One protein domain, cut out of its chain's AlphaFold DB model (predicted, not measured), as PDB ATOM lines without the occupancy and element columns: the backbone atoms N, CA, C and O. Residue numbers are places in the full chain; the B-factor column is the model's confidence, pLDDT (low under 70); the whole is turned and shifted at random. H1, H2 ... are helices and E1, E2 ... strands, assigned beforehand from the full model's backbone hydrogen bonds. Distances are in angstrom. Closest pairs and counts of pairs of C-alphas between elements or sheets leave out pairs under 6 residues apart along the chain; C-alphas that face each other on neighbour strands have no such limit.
ATOM      1  N   PRO A  46     237.866 272.321 187.459       97.75
ATOM      2  CA  PRO A  46     239.227 271.818 187.306       97.75
ATOM      3  C   PRO A  46     239.838 272.166 185.942       97.75
ATOM      4  O   PRO A  46     239.123 272.427 184.968       97.75
ATOM      5  N   ILE A  47     241.174 272.172 185.880       98.06
ATOM      6  CA  ILE A  47     241.890 272.395 184.619       98.06
ATOM      7  C   ILE A  47     241.901 271.099 183.819       98.06
ATOM      8  O   ILE A  47     242.406 270.073 184.280       98.06
ATOM      9  N   VAL A  48     241.399 271.187 182.594       98.44
ATOM     10  CA  VAL A  48     241.604 270.200 181.540       98.44
ATOM     11  C   VAL A  48     242.688 270.738 180.614       98.44
ATOM     12  O   VAL A  48     242.525 271.796 180.002       98.44
ATOM     13  N   ARG A  49     243.808 270.026 180.518       98.31
ATOM     14  CA  ARG A  49     244.902 270.355 179.605       98.31
ATOM     15  C   ARG A  49     244.704 269.590 178.300       98.31
ATOM     16  O   ARG A  49     244.665 268.367 178.331       98.31
ATOM     17  N   LEU A  50     244.582 270.283 177.170       98.62
ATOM     18  CA  LEU A  50     244.548 269.651 175.846       98.62
ATOM     19  C   LEU A  50     245.951 269.655 175.239       98.62
ATOM     20  O   LEU A  50     246.552 270.720 175.115       98.62
ATOM     21  N   ASP A  51     246.459 268.487 174.864       98.06
ATOM     22  CA  ASP A  51     247.781 268.340 174.260       98.06
ATOM     23  C   ASP A  51     247.857 268.968 172.858       98.06
ATOM     24  O   ASP A  51     247.219 268.501 171.914       98.06
ATOM     25  N   GLU A  52     248.686 270.005 172.740       97.75
ATOM     26  CA  GLU A  52     249.088 270.675 171.500       97.75
ATOM     27  C   GLU A  52     250.603 270.519 171.236       97.75
ATOM     28  O   GLU A  52     251.128 271.133 170.307       97.75
ATOM     29  N   ALA A  53     251.329 269.743 172.053       96.88
ATOM     30  CA  ALA A  53     252.787 269.622 171.992       96.88
ATOM     31  C   ALA A  53     253.265 268.501 171.050       96.88
ATOM     32  O   ALA A  53     254.370 268.585 170.516       96.88
ATOM     33  N   HIS A  54     252.439 267.477 170.806       96.94
ATOM     34  CA  HIS A  54     252.854 266.244 170.116       96.94
ATOM     35  C   HIS A  54     252.265 266.105 168.710       96.94
ATOM     36  O   HIS A  54     251.605 265.116 168.387       96.94
ATOM     37  N   HIS A  55     252.460 267.136 167.877       94.25
ATOM     38  CA  HIS A  55     251.962 267.204 166.487       94.25
ATOM     39  C   HIS A  55     250.464 266.913 166.358       94.25
ATOM     40  O   HIS A  55     249.975 266.453 165.323       94.25
ATOM     41  N   ASN A  56     249.731 267.191 167.430       90.94
ATOM     42  CA  ASN A  56     248.309 266.989 167.470       90.94
ATOM     43  C   ASN A  56     247.626 268.066 166.620       90.94
ATOM     44  O   ASN A  56     247.786 269.266 166.849       90.94
ATOM     45  N   PHE A  57     246.839 267.641 165.635       89.38
ATOM     46  CA  PHE A  57     246.047 268.555 164.812       89.38
ATOM     47  C   PHE A  57     244.744 269.006 165.502       89.38
ATOM     48  O   PHE A  57     244.038 269.887 164.998       89.38
ATOM     49  N   HIS A  58     244.413 268.412 166.652       93.19
ATOM     50  CA  HIS A  58     243.317 268.811 167.526       93.19
ATOM     51  C   HIS A  58     243.811 269.800 168.580       93.19
ATOM     52  O   HIS A  58     244.398 269.420 169.586       93.19
ATOM     53  N   THR A  59     243.539 271.082 168.355       95.25
ATOM     54  CA  THR A  59     243.922 272.170 169.266       95.25
ATOM     55  C   THR A  59     242.701 272.812 169.914       95.25
ATOM     56  O   THR A  59     241.566 272.635 169.452       95.25
ATOM     57  N   VAL A  60     242.933 273.610 170.959       96.31
ATOM     58  CA  VAL A  60     241.883 274.306 171.717       96.31
ATOM     59  C   VAL A  60     241.060 275.224 170.815       96.31
ATOM     60  O   VAL A  60     239.850 275.345 170.993       96.31
ATOM     61  N   ALA A  61     241.716 275.868 169.849       92.31
ATOM     62  CA  ALA A  61     241.088 276.766 168.880       92.31
ATOM     63  C   ALA A  61     240.822 276.107 167.512       92.31
ATOM     64  O   ALA A  61     240.296 276.758 166.615       92.31
ATOM     65  N   GLY A  62     241.219 274.845 167.330       91.19
ATOM     66  CA  GLY A  62     241.174 274.143 166.050       91.19
ATOM     67  C   GLY A  62     240.052 273.117 165.989       91.19
ATOM     68  O   GLY A  62     238.916 273.379 166.379       91.19
ATOM     69  N   ARG A  63     240.367 271.912 165.503       91.00
ATOM     70  CA  ARG A  63     239.361 270.863 165.259       91.00
ATOM     71  C   ARG A  63     238.636 270.364 166.510       91.00
ATOM     72  O   ARG A  63     237.569 269.775 166.393       91.00
ATOM     73  N   TYR A  64     239.177 270.633 167.693       93.44
ATOM     74  CA  TYR A  64     238.544 270.305 168.968       93.44
ATOM     75  C   TYR A  64     237.792 271.478 169.602       93.44
ATOM     76  O   TYR A  64     237.264 271.321 170.701       93.44
ATOM     77  N   ALA A  65     237.663 272.625 168.924       92.00
ATOM     78  CA  ALA A  65     236.921 273.772 169.445       92.00
ATOM     79  C   ALA A  65     235.496 273.425 169.944       92.00
ATOM     80  O   ALA A  65     235.143 273.897 171.024       92.00
ATOM     81  N   PRO A  66     234.701 272.554 169.279       92.62
ATOM     82  CA  PRO A  66     233.383 272.165 169.796       92.62
ATOM     83  C   PRO A  66     233.451 271.368 171.108       92.62
ATOM     84  O   PRO A  66     232.666 271.601 172.026       92.62
ATOM     85  N   PHE A  67     234.430 270.466 171.238       94.38
ATOM     86  CA  PHE A  67     234.686 269.727 172.478       94.38
ATOM     87  C   PHE A  67     235.129 270.668 173.607       94.38
ATOM     88  O   PHE A  67     234.639 270.583 174.733       94.38
ATOM     89  N   VAL A  68     236.007 271.622 173.297       95.44
ATOM     90  CA  VAL A  68     236.427 272.659 174.243       95.44
ATOM     91  C   VAL A  68     235.248 273.526 174.681       95.44
ATOM     92  O   VAL A  68     235.138 273.837 175.867       95.44
ATOM     93  N   ALA A  69     234.368 273.913 173.754       94.56
ATOM     94  CA  ALA A  69     233.168 274.679 174.067       94.56
ATOM     95  C   ALA A  69     232.269 273.900 175.033       94.56
ATOM     96  O   ALA A  69     231.889 274.447 176.066       94.56
ATOM     97  N   LEU A  70     232.013 272.617 174.758       95.31
ATOM     98  CA  LEU A  70     231.246 271.743 175.649       95.31
ATOM     99  C   LEU A  70     231.822 271.728 177.071       95.31
ATOM    100  O   LEU A  70     231.094 272.005 178.020       95.31
ATOM    101  N   LEU A  71     233.125 271.474 177.223       96.69
ATOM    102  CA  LEU A  71     233.768 271.447 178.541       96.69
ATOM    103  C   LEU A  71     233.677 272.793 179.269       96.69
ATOM    104  O   LEU A  71     233.419 272.838 180.470       96.69
ATOM    105  N   ARG A  72     233.861 273.905 178.552       95.25
ATOM    106  CA  ARG A  72     233.734 275.249 179.134       95.25
ATOM    107  C   ARG A  72     232.300 275.545 179.571       95.25
ATOM    108  O   ARG A  72     232.110 276.100 180.649       95.25
ATOM    109  N   HIS A  73     231.304 275.142 178.782       95.12
ATOM    110  CA  HIS A  73     229.891 275.255 179.157       95.12
ATOM    111  C   HIS A  73     229.528 274.362 180.350       95.12
ATOM    112  O   HIS A  73     228.662 274.733 181.138       95.12
ATOM    113  N   ASP A  74     230.220 273.235 180.525       96.44
ATOM    114  CA  ASP A  74     230.084 272.355 181.690       96.44
ATOM    115  C   ASP A  74     230.888 272.837 182.924       96.44
ATOM    116  O   ASP A  74     230.821 272.251 184.007       96.44
ATOM    117  N   GLY A  75     231.613 273.954 182.789       96.38
ATOM    118  CA  GLY A  75     232.273 274.659 183.890       96.38
ATOM    119  C   GLY A  75     233.756 274.348 184.089       96.38
ATOM    120  O   GLY A  75     234.361 274.845 185.044       96.38
ATOM    121  N   TYR A  76     234.365 273.558 183.204       97.75
ATOM    122  CA  TYR A  76     235.800 273.275 183.228       97.75
ATOM    123  C   TYR A  76     236.628 274.449 182.694       97.75
ATOM    124  O   TYR A  76     236.201 275.206 181.816       97.75
ATOM    125  N   ARG A  77     237.880 274.548 183.155       97.62
ATOM    126  CA  ARG A  77     238.879 275.436 182.547       97.62
ATOM    127  C   ARG A  77     239.714 274.638 181.557       97.62
ATOM    128  O   ARG A  77     240.472 273.768 181.961       97.62
ATOM    129  N   VAL A  78     239.581 274.927 180.267       97.56
ATOM    130  CA  VAL A  78     240.361 274.240 179.227       97.56
ATOM    131  C   VAL A  78     241.545 275.095 178.792       97.56
ATOM    132  O   VAL A  78     241.343 276.196 178.261       97.56
ATOM    133  N   GLU A  79     242.753 274.565 178.979       98.12
ATOM    134  CA  GLU A  79     244.027 275.209 178.645       98.12
ATOM    135  C   GLU A  79     244.821 274.388 177.614       98.12
ATOM    136  O   GLU A  79     244.832 273.157 177.685       98.12
ATOM    137  N   PRO A  80     245.538 275.039 176.681       98.19
ATOM    138  CA  PRO A  80     246.447 274.342 175.780       98.19
ATOM    139  C   PRO A  80     247.707 273.869 176.526       98.19
ATOM    140  O   PRO A  80     248.286 274.593 177.345       98.19
ATOM    141  N   GLY A  81     248.148 272.647 176.241       97.88
ATOM    142  CA  GLY A  81     249.416 272.065 176.676       97.88
ATOM    143  C   GLY A  81     250.411 272.073 175.534       97.88
ATOM    144  O   GLY A  81     250.343 271.231 174.655       97.88
ATOM    145  N   ARG A  82     251.323 273.046 175.536       97.50
ATOM    146  CA  ARG A  82     252.296 273.265 174.444       97.50
ATOM    147  C   ARG A  82     253.719 272.848 174.792       97.50
ATOM    148  O   ARG A  82     254.630 273.029 173.994       97.50
ATOM    149  N   ALA A  83     253.912 272.349 176.004       97.00
ATOM    150  CA  ALA A  83     255.186 271.844 176.473       97.00
ATOM    151  C   ALA A  83     255.144 270.318 176.509       97.00
ATOM    152  O   ALA A  83     254.091 269.735 176.767       97.00
ATOM    153  N   ARG A  84     256.318 269.709 176.322       96.38
ATOM    154  CA  ARG A  84     256.550 268.291 176.605       96.38
ATOM    155  C   ARG A  84     256.079 267.919 178.002       96.38
ATOM    156  O   ARG A  84     256.083 268.760 178.913       96.38
ATOM    157  N   PHE A  85     255.691 266.666 178.177       97.44
ATOM    158  CA  PHE A  85     255.184 266.205 179.462       97.44
ATOM    159  C   PHE A  85     256.310 266.050 180.481       97.44
ATOM    160  O   PHE A  85     257.316 265.380 180.280       97.44
ATOM    161  N   THR A  86     256.129 266.751 181.587       97.44
ATOM    162  CA  THR A  86     256.968 266.732 182.778       97.44
ATOM    163  C   THR A  86     256.032 266.969 183.951       97.44
ATOM    164  O   THR A  86     254.997 267.620 183.770       97.44
ATOM    165  N   ASP A  87     256.423 266.581 185.164       95.75
ATOM    166  CA  ASP A  87     255.674 266.952 186.370       95.75
ATOM    167  C   ASP A  87     255.356 268.451 186.363       95.75
ATOM    168  O   ASP A  87     254.252 268.883 186.675       95.75
ATOM    169  N   ALA A  88     256.318 269.267 185.925       96.44
ATOM    170  CA  ALA A  88     256.175 270.706 185.885       96.44
ATOM    171  C   ALA A  88     255.130 271.238 184.910       96.44
ATOM    172  O   ALA A  88     254.401 272.163 185.269       96.44
ATOM    173  N   SER A  89     255.063 270.682 183.706       96.56
ATOM    174  CA  SER A  89     254.093 271.101 182.692       96.56
ATOM    175  C   SER A  89     252.699 270.525 182.940       96.56
ATOM    176  O   SER A  89     251.711 271.141 182.538       96.56
ATOM    177  N   LEU A  90     252.608 269.386 183.634       96.44
ATOM    178  CA  LEU A  90     251.344 268.745 184.000       96.44
ATOM    179  C   LEU A  90     250.758 269.270 185.318       96.44
ATOM    180  O   LEU A  90     249.553 269.145 185.546       96.44
ATOM    181  N   ARG A  91     251.571 269.907 186.171       95.81
ATOM    182  CA  ARG A  91     251.125 270.481 187.450       95.81
ATOM    183  C   ARG A  91     249.872 271.346 187.290       95.81
ATOM    184  O   ARG A  91     249.802 272.254 186.462       95.81
ATOM    185  N   GLY A  92     248.889 271.084 188.149       94.50
ATOM    186  CA  GLY A  92     247.628 271.822 188.209       94.50
ATOM    187  C   GLY A  92     246.575 271.374 187.192       94.50
ATOM    188  O   GLY A  92     245.408 271.715 187.378       94.50
ATOM    189  N   ALA A  93     246.935 270.589 186.168       96.69
ATOM    190  CA  ALA A  93     245.948 269.898 185.349       96.69
ATOM    191  C   ALA A  93     245.321 268.756 186.159       96.69
ATOM    192  O   ALA A  93     246.019 267.956 186.773       96.69
ATOM    193  N   THR A  94     243.995 268.686 186.170       96.94
ATOM    194  CA  THR A  94     243.250 267.568 186.768       96.94
ATOM    195  C   THR A  94     243.010 266.465 185.745       96.94
ATOM    196  O   THR A  94     242.932 265.295 186.098       96.94
ATOM    197  N   VAL A  95     242.882 266.846 184.472       96.81
ATOM    198  CA  VAL A  95     242.714 265.930 183.347       96.81
ATOM    199  C   VAL A  95     243.643 266.372 182.224       96.81
ATOM    200  O   VAL A  95     243.680 267.554 181.880       96.81
ATOM    201  N   LEU A  96     244.363 265.421 181.636       97.62
ATOM    202  CA  LEU A  96     245.108 265.593 180.394       97.62
ATOM    203  C   LEU A  96     244.327 264.918 179.258       97.62
ATOM    204  O   LEU A  96     243.949 263.756 179.369       97.62
ATOM    205  N   VAL A  97     244.082 265.647 178.172       98.25
ATOM    206  CA  VAL A  97     243.423 265.141 176.964       98.25
ATOM    207  C   VAL A  97     244.448 265.063 175.844       98.25
ATOM    208  O   VAL A  97     244.999 266.079 175.426       98.25
ATOM    209  N   ILE A  98     244.652 263.853 175.333       97.12
ATOM    210  CA  ILE A  98     245.503 263.548 174.184       97.12
ATOM    211  C   ILE A  98     244.603 262.924 173.121       97.12
ATOM    212  O   ILE A  98     243.895 261.958 173.399       97.12
ATOM    213  N   ALA A  99     244.617 263.460 171.903       95.00
ATOM    214  CA  ALA A  99     243.812 262.925 170.810       95.00
ATOM    215  C   ALA A  99     244.621 262.929 169.518       95.00
ATOM    216  O   ALA A  99     244.849 263.991 168.978       95.00
ATOM    217  N   ASN A 100     245.016 261.772 168.986       92.62
ATOM    218  CA  ASN A 100     245.832 261.682 167.762       92.62
ATOM    219  C   ASN A 100     247.198 262.387 167.846       92.62
ATOM    220  O   ASN A 100     247.627 263.034 166.890       92.62
ATOM    221  N   ALA A 101     247.893 262.248 168.977       95.19
ATOM    222  CA  ALA A 101     249.302 262.617 169.046       95.19
ATOM    223  C   ALA A 101     250.120 261.793 168.036       95.19
ATOM    224  O   ALA A 101     249.855 260.606 167.828       95.19
ATOM    225  N   SER A 102     251.106 262.430 167.410       94.56
ATOM    226  CA  SER A 102     251.972 261.826 166.398       94.56
ATOM    227  C   SER A 102     253.431 262.153 166.693       94.56
ATOM    228  O   SER A 102     253.765 263.256 167.136       94.56
ATOM    229  N   GLY A 103     254.322 261.206 166.399       92.81
ATOM    230  CA  GLY A 103     255.749 261.493 166.366       92.81
ATOM    231  C   GLY A 103     256.113 262.413 165.197       92.81
ATOM    232  O   GLY A 103     255.304 262.648 164.289       92.81
ATOM    233  N   SER A 104     257.326 262.968 165.249       88.75
ATOM    234  CA  SER A 104     257.812 263.984 164.303       88.75
ATOM    235  C   SER A 104     257.911 263.481 162.867       88.75
ATOM    236  O   SER A 104     257.684 264.254 161.941       88.75
ATOM    237  N   ASP A 105     258.187 262.188 162.680       90.75
ATOM    238  CA  ASP A 105     258.344 261.581 161.352       90.75
ATOM    239  C   ASP A 105     257.072 260.834 160.908       90.75
ATOM    240  O   ASP A 105     257.091 260.009 159.994       90.75
ATOM    241  N   GLY A 106     255.943 261.125 161.565       85.12
ATOM    242  CA  GLY A 106     254.622 260.596 161.241       85.12
ATOM    243  C   GLY A 106     254.047 259.655 162.304       85.12
ATOM    244  O   GLY A 106     254.699 259.346 163.305       85.12
ATOM    245  N   PRO A 107     252.819 259.151 162.086       83.25
ATOM    246  CA  PRO A 107     252.048 258.426 163.101       83.25
ATOM    247  C   PRO A 107     252.645 257.064 163.481       83.25
ATOM    248  O   PRO A 107     252.281 256.501 164.506       83.25
ATOM    249  N   ALA A 108     253.556 256.527 162.663       87.75
ATOM    250  CA  ALA A 108     254.288 255.301 162.971       87.75
ATOM    251  C   ALA A 108     255.459 255.530 163.942       87.75
ATOM    252  O   ALA A 108     256.012 254.565 164.469       87.75
ATOM    253  N   THR A 109     255.849 256.787 164.178       92.88
ATOM    254  CA  THR A 109     256.875 257.128 165.166       92.88
ATOM    255  C   THR A 109     256.245 257.449 166.519       92.88
ATOM    256  O   THR A 109     255.161 258.040 166.559       92.88
ATOM    257  N   PRO A 110     256.892 257.070 167.639       94.50
ATOM    258  CA  PRO A 110     256.378 257.376 168.967       94.50
ATOM    259  C   PRO A 110     256.149 258.876 169.145       94.50
ATOM    260  O   PRO A 110     257.048 259.684 168.918       94.50
ATOM    261  N   ALA A 111     254.943 259.244 169.575       96.44
ATOM    262  CA  ALA A 111     254.610 260.632 169.874       96.44
ATOM    263  C   ALA A 111     255.282 261.134 171.160       96.44
ATOM    264  O   ALA A 111     255.555 262.323 171.276       96.44
ATOM    265  N   PHE A 112     255.574 260.225 172.094       96.88
ATOM    266  CA  PHE A 112     256.101 260.535 173.420       96.88
ATOM    267  C   PHE A 112     257.447 259.857 173.638       96.88
ATOM    268  O   PHE A 112     257.663 258.709 173.235       96.88
ATOM    269  N   THR A 113     258.340 260.553 174.329       96.25
ATOM    270  CA  THR A 113     259.572 259.954 174.847       96.25
ATOM    271  C   THR A 113     259.285 259.079 176.073       96.25
ATOM    272  O   THR A 113     258.272 259.238 176.751       96.25
ATOM    273  N   ALA A 114     260.212 258.180 176.423       96.12
ATOM    274  CA  ALA A 114     260.091 257.378 177.645       96.12
ATOM    275  C   ALA A 114     260.002 258.243 178.920       96.12
ATOM    276  O   ALA A 114     259.304 257.882 179.862       96.12
ATOM    277  N   ALA A 115     260.672 259.402 178.935       96.50
ATOM    278  CA  ALA A 115     260.607 260.349 180.045       96.50
ATOM    279  C   ALA A 115     259.213 260.981 180.191       96.50
ATOM    280  O   ALA A 115     258.738 261.157 181.306       96.50
ATOM    281  N   GLU A 116     258.543 261.277 179.076       96.88
ATOM    282  CA  GLU A 116     257.180 261.821 179.078       96.88
ATOM    283  C   GLU A 116     256.151 260.800 179.554       96.88
ATOM    284  O   GLU A 116     255.234 261.160 180.285       96.88
ATOM    285  N   VAL A 117     256.331 259.527 179.187       95.69
ATOM    286  CA  VAL A 117     255.491 258.425 179.682       95.69
ATOM    287  C   VAL A 117     255.672 258.221 181.187       95.69
ATOM    288  O   VAL A 117     254.709 257.904 181.867       95.69
ATOM    289  N   ALA A 118     256.883 258.410 181.715       94.12
ATOM    290  CA  ALA A 118     257.165 258.251 183.143       94.12
ATOM    291  C   ALA A 118     256.682 259.427 184.017       94.12
ATOM    292  O   ALA A 118     256.631 259.287 185.236       94.12
ATOM    293  N   ALA A 119     256.375 260.581 183.418       88.44
ATOM    294  CA  ALA A 119     255.927 261.782 184.128       88.44
ATOM    295  C   ALA A 119     254.411 261.803 184.428       88.44
ATOM    296  O   ALA A 119     253.930 262.756 185.046       88.44
ATOM    297  N   GLY A 120     253.652 260.808 183.955       68.75
ATOM    298  CA  GLY A 120     252.203 260.665 184.156       68.75
ATOM    299  C   GLY A 120     251.842 259.327 184.782       68.75
ATOM    300  O   GLY A 120     250.779 259.286 185.440       68.75
TER     301      GLY A 120
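This is residues 46 to 120 of the 120 residues of an uncharacterized protein of Gemmatirosa kalamazoonesis (UniProt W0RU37). A small parallel sheet, E2 E1 E3, lies between H1 at one end of a flat body and H3 at the other, which residues 98 to 113 lead to. The 75 printed residues run E1 H1 E2 H2 E3 H3, mixed in class, with under half in named elements; compact, radius of gyration of the C-alphas 12.4 A, spans 35 by 25 by 13 A.

E1, residues 47 to 51, 12.6 A, begins at C-alpha 47 (241.890, 272.395, 184.619). H1 is 65 to 73, 12.1 A; E2 77 to 81, 12.5 A; H2 87 to 90; E3 93 to 97, 10.0 A. H3, 114 to 118, ends at (257.165, 258.251, 183.143).

E1, H1, E2 form a strand-helix-strand unit, parallel neighbours joined through a helix; E2, H2, E3 form a split one, E1 between; both crossovers are right-handed. N 48 and O 77 are 2.8 A apart, N 49 and O 95 2.8 A. H1 only grazes the sheet, C-alphas 68 and 78 6.5 A apart; H2 only just does, with 5 pairs of C-alphas within 10 A. H3 is not on it. Every O i to N i+4 pair is within hydrogen-bond range in H1 and H3; H2 is too short.

C-alphas 75 and 105, the farthest apart, are 36.9 A apart. E1 to H1 and E3 to H3 are long links. The printed part has no cut; residue 120 is under 70 in pLDDT.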